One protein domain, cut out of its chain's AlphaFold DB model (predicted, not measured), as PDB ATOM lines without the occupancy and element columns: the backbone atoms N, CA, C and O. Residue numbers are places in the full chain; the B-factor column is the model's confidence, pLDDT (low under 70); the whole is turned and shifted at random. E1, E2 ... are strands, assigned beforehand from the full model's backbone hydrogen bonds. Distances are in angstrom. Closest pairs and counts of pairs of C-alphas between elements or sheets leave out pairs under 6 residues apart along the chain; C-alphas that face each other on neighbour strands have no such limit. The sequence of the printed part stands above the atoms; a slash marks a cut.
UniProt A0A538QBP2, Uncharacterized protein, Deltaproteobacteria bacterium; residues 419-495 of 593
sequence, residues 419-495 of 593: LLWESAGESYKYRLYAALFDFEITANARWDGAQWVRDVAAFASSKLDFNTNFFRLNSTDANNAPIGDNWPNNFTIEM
ATOM      1  N   LEU A 419      33.753 -21.660 -17.933       85.50
ATOM      2  CA  LEU A 419      33.571 -22.267 -16.612       85.50
ATOM      3  C   LEU A 419      34.328 -21.438 -15.562       85.50
ATOM      4  O   LEU A 419      35.543 -21.258 -15.687       85.50
ATOM      5  N   LEU A 420      33.608 -20.945 -14.553       83.19
ATOM      6  CA  LEU A 420      34.164 -20.210 -13.412       83.19
ATOM      7  C   LEU A 420      34.347 -21.116 -12.189       83.19
ATOM      8  O   LEU A 420      35.328 -20.980 -11.462       83.19
ATOM      9  N   TRP A 421      33.410 -22.042 -11.970       85.38
ATOM     10  CA  TRP A 421      33.399 -22.950 -10.823       85.38
ATOM     11  C   TRP A 421      32.637 -24.245 -11.145       85.38
ATOM     12  O   TRP A 421      31.617 -24.198 -11.830       85.38
ATOM     13  N   GLU A 422      33.113 -25.384 -10.631       86.00
ATOM     14  CA  GLU A 422      32.458 -26.703 -10.678       86.00
ATOM     15  C   GLU A 422      32.527 -27.360  -9.287       86.00
ATOM     16  O   GLU A 422      33.570 -27.316  -8.631       86.00
ATOM     17  N   SER A 423      31.446 -28.017  -8.852       83.69
ATOM     18  CA  SER A 423      31.454 -28.884  -7.669       83.69
ATOM     19  C   SER A 423      31.984 -30.288  -7.987       83.69
ATOM     20  O   SER A 423      31.591 -30.910  -8.974       83.69
ATOM     21  N   ALA A 424      32.797 -30.856  -7.092       73.44
ATOM     22  CA  ALA A 424      33.408 -32.185  -7.244       73.44
ATOM     23  C   ALA A 424      32.444 -33.382  -7.021       73.44
ATOM     24  O   ALA A 424      32.863 -34.437  -6.559       73.44
ATOM     25  N   GLY A 425      31.145 -33.219  -7.298       70.31
ATOM     26  CA  GLY A 425      30.124 -34.251  -7.080       70.31
ATOM     27  C   GLY A 425      30.046 -35.281  -8.213       70.31
ATOM     28  O   GLY A 425      30.365 -34.971  -9.357       70.31
ATOM     29  N   GLU A 426      29.578 -36.494  -7.908       66.56
ATOM     30  CA  GLU A 426      29.390 -37.560  -8.909       66.56
ATOM     31  C   GLU A 426      27.972 -37.567  -9.511       66.56
ATOM     32  O   GLU A 426      27.828 -37.636 -10.728       66.56
ATOM     33  N   SER A 427      26.922 -37.439  -8.687       69.81
ATOM     34  CA  SER A 427      25.519 -37.561  -9.139       69.81
ATOM     35  C   SER A 427      24.906 -36.264  -9.679       69.81
ATOM     36  O   SER A 427      24.121 -36.296 -10.621       69.81
ATOM     37  N   TYR A 428      25.257 -35.123  -9.078       77.12
ATOM     38  CA  TYR A 428      24.898 -33.785  -9.552       77.12
ATOM     39  C   TYR A 428      26.133 -32.897  -9.473       77.12
ATOM     40  O   TYR A 428      26.608 -32.561  -8.387       77.12
ATOM     41  N   LYS A 429      26.645 -32.503 -10.639       86.44
ATOM     42  CA  LYS A 429      27.630 -31.430 -10.743       86.44
ATOM     43  C   LYS A 429      26.910 -30.102 -10.889       86.44
ATOM     44  O   LYS A 429      26.080 -29.939 -11.788       86.44
ATOM     45  N   TYR A 430      27.233 -29.179  -9.994       90.06
ATOM     46  CA  TYR A 430      26.814 -27.789 -10.058       90.06
ATOM     47  C   TYR A 430      27.937 -26.978 -10.683       90.06
ATOM     48  O   TYR A 430      29.106 -27.172 -10.337       90.06
ATOM     49  N   ARG A 431      27.599 -26.084 -11.610       91.00
ATOM     50  CA  ARG A 431      28.583 -25.225 -12.274       91.00
ATOM     51  C   ARG A 431      28.074 -23.811 -12.417       91.00
ATOM     52  O   ARG A 431      26.884 -23.614 -12.646       91.00
ATOM     53  N   LEU A 432      29.002 -22.867 -12.339       90.31
ATOM     54  CA  LEU A 432      28.801 -21.478 -12.726       90.31
ATOM     55  C   LEU A 432      29.589 -21.215 -14.010       90.31
ATOM     56  O   LEU A 432      30.816 -21.356 -14.033       90.31
ATOM     57  N   TYR A 433      28.879 -20.815 -15.057       88.62
ATOM     58  CA  TYR A 433      29.438 -20.349 -16.319       88.62
ATOM     59  C   TYR A 433      29.220 -18.841 -16.477       88.62
ATOM     60  O   TYR A 433      28.218 -18.299 -16.014       88.62
ATOM     61  N   ALA A 434      30.142 -18.182 -17.177       86.75
ATOM     62  CA  ALA A 434      29.943 -16.848 -17.735       86.75
ATOM     63  C   ALA A 434      29.978 -16.907 -19.268       86.75
ATOM     64  O   ALA A 434      30.901 -17.483 -19.854       86.75
ATOM     65  N   ALA A 435      28.989 -16.292 -19.907       82.75
ATOM     66  CA  ALA A 435      28.962 -15.980 -21.334       82.75
ATOM     67  C   ALA A 435      29.148 -14.461 -21.531       82.75
ATOM     68  O   ALA A 435      29.460 -13.745 -20.582       82.75
ATOM     69  N   LEU A 436      28.998 -13.944 -22.758       80.12
ATOM     70  CA  LEU A 436      29.268 -12.521 -23.034       80.12
ATOM     71  C   LEU A 436      28.310 -11.563 -22.294       80.12
ATOM     72  O   LEU A 436      28.735 -10.488 -21.880       80.12
ATOM     73  N   PHE A 437      27.041 -11.948 -22.137       79.12
ATOM     74  CA  PHE A 437      25.999 -11.127 -21.499       79.12
ATOM     75  C   PHE A 437      25.295 -11.833 -20.329       79.12
ATOM     76  O   PHE A 437      24.403 -11.250 -19.712       79.12
ATOM     77  N   ASP A 438      25.712 -13.066 -20.017       83.56
ATOM     78  CA  ASP A 438      24.979 -13.972 -19.132       83.56
ATOM     79  C   ASP A 438      25.902 -14.563 -18.071       83.56
ATOM     80  O   ASP A 438      27.063 -14.877 -18.351       83.56
ATOM     81  N   PHE A 439      25.349 -14.826 -16.889       86.69
ATOM     82  CA  PHE A 439      25.856 -15.896 -16.039       86.69
ATOM     83  C   PHE A 439      24.814 -17.010 -15.943       86.69
ATOM     84  O   PHE A 439      23.608 -16.767 -15.876       86.69
ATOM     85  N   GLU A 440      25.295 -18.247 -15.954       91.06
ATOM     86  CA  GLU A 440      24.456 -19.436 -16.048       91.06
ATOM     87  C   GLU A 440      24.860 -20.417 -14.949       91.06
ATOM     88  O   GLU A 440      26.032 -20.790 -14.831       91.06
ATOM     89  N   ILE A 441      23.892 -20.846 -14.140       93.06
ATOM     90  CA  ILE A 441      24.095 -21.864 -13.107       93.06
ATOM     91  C   ILE A 441      23.401 -23.143 -13.552       93.06
ATOM     92  O   ILE A 441      22.183 -23.171 -13.718       93.06
ATOM     93  N   THR A 442      24.164 -24.218 -13.712       91.56
ATOM     94  CA  THR A 442      23.654 -25.524 -14.154       91.56
ATOM     95  C   THR A 442      23.732 -26.573 -13.059       91.56
ATOM     96  O   THR A 442      24.710 -26.604 -12.312       91.56
ATOM     97  N   ALA A 443      22.768 -27.494 -13.048       90.62
ATOM     98  CA  ALA A 443      22.832 -28.757 -12.316       90.62
ATOM     99  C   ALA A 443      22.683 -29.932 -13.295       90.62
ATOM    100  O   ALA A 443      21.741 -29.960 -14.092       90.62
ATOM    101  N   ASN A 444      23.613 -30.896 -13.237       88.81
ATOM    102  CA  ASN A 444      23.672 -32.044 -14.160       88.81
ATOM    103  C   ASN A 444      23.666 -31.628 -15.651       88.81
ATOM    104  O   ASN A 444      23.034 -32.257 -16.504       88.81
ATOM    105  N   ALA A 445      24.342 -30.526 -15.967       88.31
ATOM    106  CA  ALA A 445      24.614 -30.104 -17.332       88.31
ATOM    107  C   ALA A 445      25.997 -29.447 -17.407       88.31
ATOM    108  O   ALA A 445      26.430 -28.748 -16.485       88.31
ATOM    109  N   ARG A 446      26.688 -29.678 -18.521       89.31
ATOM    110  CA  ARG A 446      27.970 -29.072 -18.878       89.31
ATOM    111  C   ARG A 446      27.911 -28.552 -20.305       89.31
ATOM    112  O   ARG A 446      27.345 -29.209 -21.174       89.31
ATOM    113  N   TRP A 447      28.533 -27.409 -20.554       88.44
ATOM    114  CA  TRP A 447      28.829 -26.977 -21.916       88.44
ATOM    115  C   TRP A 447      30.000 -27.802 -22.462       88.44
ATOM    116  O   TRP A 447      31.054 -27.848 -21.823       88.44
ATOM    117  N   ASP A 448      29.829 -28.460 -23.611       83.75
ATOM    118  CA  ASP A 448      30.905 -29.216 -24.278       83.75
ATOM    119  C   ASP A 448      31.721 -28.379 -25.284       83.75
ATOM    120  O   ASP A 448      32.741 -28.840 -25.793       83.75
ATOM    121  N   GLY A 449      31.288 -27.141 -25.539       81.62
ATOM    122  CA  GLY A 449      31.821 -26.252 -26.573       81.62
ATOM    123  C   GLY A 449      30.783 -25.858 -27.629       81.62
ATOM    124  O   GLY A 449      30.937 -24.800 -28.233       81.62
ATOM    125  N   ALA A 450      29.720 -26.651 -27.809       82.62
ATOM    126  CA  ALA A 450      28.672 -26.425 -28.811       82.62
ATOM    127  C   ALA A 450      27.235 -26.614 -28.288       82.62
ATOM    128  O   ALA A 450      26.300 -26.058 -28.866       82.62
ATOM    129  N   GLN A 451      27.041 -27.399 -27.226       85.62
ATOM    130  CA  GLN A 451      25.728 -27.768 -26.685       85.62
ATOM    131  C   GLN A 451      25.811 -28.101 -25.186       85.62
ATOM    132  O   GLN A 451      26.891 -28.313 -24.620       85.62
ATOM    133  N   TRP A 452      24.654 -28.192 -24.528       88.25
ATOM    134  CA  TRP A 452      24.562 -28.685 -23.159       88.25
ATOM    135  C   TRP A 452      24.465 -30.212 -23.152       88.25
ATOM    136  O   TRP A 452      23.500 -30.813 -23.634       88.25
ATOM    137  N   VAL A 453      25.475 -30.844 -22.564       87.81
ATOM    138  CA  VAL A 453      25.575 -32.291 -22.364       87.81
ATOM    139  C   VAL A 453      25.310 -32.600 -20.894       87.81
ATOM    140  O   VAL A 453      25.711 -31.839 -20.016       87.81
ATOM    141  N   ARG A 454      24.639 -33.714 -20.600       86.44
ATOM    142  CA  ARG A 454      24.376 -34.144 -19.217       86.44
ATOM    143  C   ARG A 454      25.593 -34.860 -18.632       86.44
ATOM    144  O   ARG A 454      26.321 -35.523 -19.368       86.44
ATOM    145  N   ASP A 455      25.811 -34.737 -17.325       83.50
ATOM    146  CA  ASP A 455      26.846 -35.514 -16.630       83.50
ATOM    147  C   ASP A 455      26.351 -36.946 -16.367       83.50
ATOM    148  O   ASP A 455      27.076 -37.913 -16.586       83.50
ATOM    149  N   VAL A 456      25.084 -37.075 -15.957       84.31
ATOM    150  CA  VAL A 456      24.407 -38.333 -15.634       84.31
ATOM    151  C   VAL A 456      23.067 -38.405 -16.371       84.31
ATOM    152  O   VAL A 456      22.157 -37.606 -16.144       84.31
ATOM    153  N   ALA A 457      22.926 -39.397 -17.253       80.75
ATOM    154  CA  ALA A 457      21.774 -39.527 -18.152       80.75
ATOM    155  C   ALA A 457      20.443 -39.879 -17.454       80.75
ATOM    156  O   ALA A 457      19.380 -39.582 -17.990       80.75
ATOM    157  N   ALA A 458      20.482 -40.495 -16.268       79.75
ATOM    158  CA  ALA A 458      19.281 -40.913 -15.537       79.75
ATOM    159  C   ALA A 458      18.564 -39.765 -14.797       79.75
ATOM    160  O   ALA A 458      17.443 -39.946 -14.325       79.75
ATOM    161  N   PHE A 459      19.201 -38.597 -14.679       83.19
ATOM    162  CA  PHE A 459      18.659 -37.456 -13.949       83.19
ATOM    163  C   PHE A 459      18.231 -36.327 -14.889       83.19
ATOM    164  O   PHE A 459      18.742 -36.172 -16.006       83.19
ATOM    165  N   ALA A 460      17.275 -35.532 -14.407       84.00
ATOM    166  CA  ALA A 460      16.901 -34.267 -15.022       84.00
ATOM    167  C   ALA A 460      18.094 -33.299 -15.024       84.00
ATOM    168  O   ALA A 460      19.032 -33.433 -14.230       84.00
ATOM    169  N   SER A 461      18.026 -32.303 -15.898       88.62
ATOM    170  CA  SER A 461      18.976 -31.191 -15.920       88.62
ATOM    171  C   SER A 461      18.220 -29.887 -15.749       88.62
ATOM    172  O   SER A 461      17.089 -29.742 -16.225       88.62
ATOM    173  N   SER A 462      18.856 -28.922 -15.097       89.12
ATOM    174  CA  SER A 462      18.324 -27.572 -14.953       89.12
ATOM    175  C   SER A 462      19.408 -26.527 -15.165       89.12
ATOM    176  O   SER A 462      20.594 -26.767 -14.912       89.12
ATOM    177  N   LYS A 463      18.981 -25.362 -15.653       90.62
ATOM    178  CA  LYS A 463      19.831 -24.194 -15.870       90.62
ATOM    179  C   LYS A 463      19.086 -22.929 -15.452       90.62
ATOM    180  O   LYS A 463      18.032 -22.621 -16.004       90.62
ATOM    181  N   LEU A 464      19.632 -22.209 -14.483       91.69
ATOM    182  CA  LEU A 464      19.242 -20.838 -14.176       91.69
ATOM    183  C   LEU A 464      20.080 -19.902 -15.048       91.69
ATOM    184  O   LEU A 464      21.301 -19.867 -14.903       91.69
ATOM    185  N   ASP A 465      19.411 -19.141 -15.908       88.50
ATOM    186  CA  ASP A 465      20.009 -18.087 -16.720       88.50
ATOM    187  C   ASP A 465      19.704 -16.723 -16.119       88.50
ATOM    188  O   ASP A 465      18.540 -16.369 -15.898       88.50
ATOM    189  N   PHE A 466      20.755 -15.934 -15.934       87.81
ATOM    190  CA  PHE A 466      20.655 -14.509 -15.682       87.81
ATOM    191  C   PHE A 466      21.323 -13.776 -16.848       87.81
ATOM    192  O   PHE A 466      22.548 -13.690 -16.928       87.81
ATOM    193  N   ASN A 467      20.495 -13.286 -17.763       84.75
ATOM    194  CA  ASN A 467      20.865 -12.519 -18.949       84.75
ATOM    195  C   ASN A 467      20.533 -11.040 -18.687       84.75
ATOM    196  O   ASN A 467      19.600 -10.736 -17.942       84.75
ATOM    197  N   THR A 468      21.232 -10.101 -19.331       79.31
ATOM    198  CA  THR A 468      20.914  -8.655 -19.241       79.31
ATOM    199  C   THR A 468      19.454  -8.313 -19.559       79.31
ATOM    200  O   THR A 468      18.965  -7.253 -19.166       79.31
ATOM    201  N   ASN A 469      18.762  -9.201 -20.272       81.81
ATOM    202  CA  ASN A 469      17.430  -9.007 -20.808       81.81
ATOM    203  C   ASN A 469      16.363  -9.868 -20.121       81.81
ATOM    204  O   ASN A 469      15.179  -9.580 -20.293       81.81
ATOM    205  N   PHE A 470      16.739 -10.923 -19.391       82.00
ATOM    206  CA  PHE A 470      15.793 -11.829 -18.737       82.00
ATOM    207  C   PHE A 470      16.406 -12.626 -17.577       82.00
ATOM    208  O   PHE A 470      17.573 -13.014 -17.597       82.00
ATOM    209  N   PHE A 471      15.551 -12.983 -16.622       86.94
ATOM    210  CA  PHE A 471      15.793 -14.052 -15.655       86.94
ATOM    211  C   PHE A 471      15.008 -15.288 -16.105       86.94
ATOM    212  O   PHE A 471      13.794 -15.197 -16.307       86.94
ATOM    213  N   ARG A 472      15.663 -16.441 -16.286       87.12
ATOM    214  CA  ARG A 472      14.998 -17.661 -16.773       87.12
ATOM    215  C   ARG A 472      15.406 -18.907 -15.997       87.12
ATOM    216  O   ARG A 472      16.582 -19.232 -15.877       87.12
ATOM    217  N   LEU A 473      14.407 -19.656 -15.543       90.62
ATOM    218  CA  LEU A 473      14.572 -21.014 -15.035       90.62
ATOM    219  C   LEU A 473      14.273 -21.995 -16.165       90.62
ATOM    220  O   LEU A 473      13.147 -22.040 -16.655       90.62
ATOM    221  N   ASN A 474      15.268 -22.783 -16.561       88.19
ATOM    222  CA  ASN A 474      15.154 -23.822 -17.576       88.19
ATOM    223  C   ASN A 474      15.228 -25.210 -16.939       88.19
ATOM    224  O   ASN A 474      16.030 -25.446 -16.027       88.19
ATOM    225  N   SER A 475      14.473 -26.159 -17.480       88.00
ATOM    226  CA  SER A 475      14.606 -27.573 -17.142       88.00
ATOM    227  C   SER A 475      14.302 -28.483 -18.328       88.00
ATOM    228  O   SER A 475      13.612 -28.123 -19.284       88.00
ATOM    229  N   THR A 476      14.827 -29.700 -18.253       84.25
ATOM    230  CA  THR A 476      14.391 -30.817 -19.087       84.25
ATOM    231  C   THR A 476      14.192 -32.049 -18.221       84.25
ATOM    232  O   THR A 476      14.891 -32.243 -17.222       84.25
ATOM    233  N   ASP A 477      13.242 -32.888 -18.617       75.38
ATOM    234  CA  ASP A 477      13.104 -34.231 -18.075       75.38
ATOM    235  C   ASP A 477      14.246 -35.147 -18.562       75.38
ATOM    236  O   ASP A 477      15.154 -34.738 -19.295       75.38
ATOM    237  N   ALA A 478      14.235 -36.396 -18.096       62.25
ATOM    238  CA  ALA A 478      15.390 -37.287 -18.137       62.25
ATOM    239  C   ALA A 478      15.786 -37.821 -19.533       62.25
ATOM    240  O   ALA A 478      16.705 -38.638 -19.607       62.25
ATOM    241  N   ASN A 479      15.174 -37.379 -20.640       66.12
ATOM    242  CA  ASN A 479      15.398 -37.985 -21.964       66.12
ATOM    243  C   ASN A 479      15.935 -37.048 -23.064       66.12
ATOM    244  O   ASN A 479      16.606 -37.536 -23.972       66.12
ATOM    245  N   ASN A 480      15.769 -35.725 -22.980       63.81
ATOM    246  CA  ASN A 480      16.061 -34.836 -24.117       63.81
ATOM    247  C   ASN A 480      17.476 -34.225 -24.084       63.81
ATOM    248  O   ASN A 480      17.627 -33.038 -23.830       63.81
ATOM    249  N   ALA A 481      18.523 -35.017 -24.356       68.00
ATOM    250  CA  ALA A 481      19.877 -34.492 -24.598       68.00
ATOM    251  C   ALA A 481      20.464 -34.985 -25.939       68.00
ATOM    252  O   ALA A 481      20.160 -36.114 -26.327       68.00
ATOM    253  N   PRO A 482      21.325 -34.201 -26.622       73.94
ATOM    254  CA  PRO A 482      21.881 -32.905 -26.206       73.94
ATOM    255  C   PRO A 482      20.837 -31.782 -26.162       73.94
ATOM    256  O   PRO A 482      19.871 -31.791 -26.921       73.94
ATOM    257  N   ILE A 483      21.026 -30.830 -25.247       81.31
ATOM    258  CA  ILE A 483      20.104 -29.707 -25.053       81.31
ATOM    259  C   ILE A 483      20.733 -28.479 -25.721       81.31
ATOM    260  O   ILE A 483      21.875 -28.115 -25.430       81.31
ATOM    261  N   GLY A 484      20.008 -27.849 -26.645       77.81
ATOM    262  CA  GLY A 484      20.411 -26.563 -27.217       77.81
ATOM    263  C   GLY A 484      20.211 -25.415 -26.223       77.81
ATOM    264  O   GLY A 484      19.801 -25.619 -25.084       77.81
ATOM    265  N   ASP A 485      20.438 -24.177 -26.660       79.19
ATOM    266  CA  ASP A 485      20.152 -23.007 -25.815       79.19
ATOM    267  C   ASP A 485      18.652 -22.713 -25.643       79.19
ATOM    268  O   ASP A 485      18.266 -21.998 -24.720       79.19
ATOM    269  N   ASN A 486      17.792 -23.329 -26.461       79.56
ATOM    270  CA  ASN A 486      16.344 -23.331 -26.265       79.56
ATOM    271  C   ASN A 486      15.913 -24.596 -25.501       79.56
ATOM    272  O   ASN A 486      15.789 -25.671 -26.092       79.56
ATOM    273  N   TRP A 487      15.719 -24.475 -24.188       84.25
ATOM    274  CA  TRP A 487      15.374 -25.601 -23.314       84.25
ATOM    275  C   TRP A 487      13.864 -25.918 -23.354       84.25
ATOM    276  O   TRP A 487      13.063 -24.981 -23.415       84.25
ATOM    277  N   PRO A 488      13.449 -27.205 -23.279       79.25
ATOM    278  CA  PRO A 488      12.053 -27.607 -23.493       79.25
ATOM    279  C   PRO A 488      11.052 -26.969 -22.527       79.25
ATOM    280  O   PRO A 488       9.985 -26.536 -22.954       79.25
ATOM    281  N   ASN A 489      11.401 -26.889 -21.240       80.44
ATOM    282  CA  ASN A 489      10.586 -26.235 -20.225       80.44
ATOM    283  C   ASN A 489      11.326 -24.995 -19.730       80.44
ATOM    284  O   ASN A 489      12.471 -25.095 -19.279       80.44
ATOM    285  N   ASN A 490      10.676 -23.834 -19.777       81.19
ATOM    286  CA  ASN A 490      11.222 -22.622 -19.185       81.19
ATOM    287  C   ASN A 490      10.149 -21.747 -18.527       81.19
ATOM    288  O   ASN A 490       8.997 -21.711 -18.953       81.19
ATOM    289  N   PHE A 491      10.566 -21.027 -17.491       82.25
ATOM    290  CA  PHE A 491       9.849 -19.905 -16.900       82.25
ATOM    291  C   PHE A 491      10.738 -18.670 -17.052       82.25
ATOM    292  O   PHE A 491      11.867 -18.672 -16.561       82.25
ATOM    293  N   THR A 492      10.252 -17.648 -17.757       78.81
ATOM    294  CA  THR A 492      11.023 -16.449 -18.121       78.81
ATOM    295  C   THR A 492      10.369 -15.195 -17.547       78.81
ATOM    296  O   THR A 492       9.164 -15.003 -17.692       78.81
ATOM    297  N   ILE A 493      11.180 -14.324 -16.953       80.62
ATOM    298  CA  ILE A 493      10.835 -12.953 -16.571       80.62
ATOM    299  C   ILE A 493      11.657 -12.017 -17.459       80.62
ATOM    300  O   ILE A 493      12.888 -12.065 -17.428       80.62
ATOM    301  N   GLU A 494      11.002 -11.169 -18.248       78.44
ATOM    302  CA  GLU A 494      11.678 -10.180 -19.094       78.44
ATOM    303  C   GLU A 494      12.100  -8.950 -18.280       78.44
ATOM    304  O   GLU A 494      11.319  -8.395 -17.509       78.44
ATOM    305  N   MET A 495      13.348  -8.516 -18.463       73.44
ATOM    306  CA  MET A 495      13.969  -7.434 -17.695       73.44
ATOM    307  C   MET A 495      14.153  -6.141 -18.505       73.44
ATOM    308  O   MET A 495      14.324  -5.085 -17.898       73.44
TER     309      MET A 495
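What this domain is: This is residues 419 to 495 of the 593 residues of an uncharacterized protein of Deltaproteobacteria bacterium (UniProt A0A538QBP2). This is one twisted antiparallel sheet of six strands, E1 to E6, laid side by side in chain order as a slab, with two long loops, residues 444 to 460 and 477 to 488, reaching over the same face near one end of the strands and the other face left bare. A short pairing of residues 446 to 447 with 452 to 453 makes a small loop hairpin on that covered face. The printed part has 77 residues with six named strands and no named helix; the class is all strand, though only 35 of the 77 residues are in named elements. The sheet order is E1 E2 E3 E4 E5 E6, all antiparallel. The whole is compact, with a radius of gyration of the C-alphas of 11.8 A and spans of 34 by 25 by 19 A.

Where its parts are: Find C-alpha 419 at (33.571, -22.267, -16.612), where E1 begins; it covers residues 419 to 422. Next comes E2, residues 430 to 434, 13.7 A from first to last C-alpha, and then E3, residues 438 to 443, 16.4 A. Look for C-alpha 461 at (18.976, -31.191, -15.920), where E4 begins; it covers residues 461 to 467 and measures 19.0 A. E5, residues 470 to 476, is also 19.0 A long. E6, residues 489 to 494, measures 16.1 A and ends at C-alpha 494 at (11.678, -10.180, -19.094).

How they stand to each other: Start at the edge strand E1, which is antiparallel to E2 at 170 degrees; N 420 and O 432 are 2.9 A apart, within hydrogen-bond range. E2 and E3 form a hairpin at 166 degrees, with N 433 and O 440 at 2.9 A. E3 and E4 are also a hairpin, at 165 degrees; the C-alphas of 442 and 463 face each other at 4.4 A, and N 464 and O 441 are 2.8 A apart. Between E4 and E5, a hairpin at 169 degrees, N 465 and O 472 are 2.8 A apart. E5 and the other edge strand, E6, stand at 177 degrees, with N 493 and O 471 at 2.8 A. The six strands are a meander, each the antiparallel neighbour of the one before. From edge to edge the strands' lines turn by 52 degrees, and the way across turns by 7 degrees. E1 and E6 are apart.

The domain as a whole: The two farthest C-alphas, those of Glu 426 and Met 495, are 35.0 A apart. The printed part has no cut. The links from E3 to E4, 17 residues, and from E5 to E6, 12 residues, are long. The model's mean pLDDT over the printed part is 82.8; look for values under 70 at residues 426 to 427 and 478 to 481.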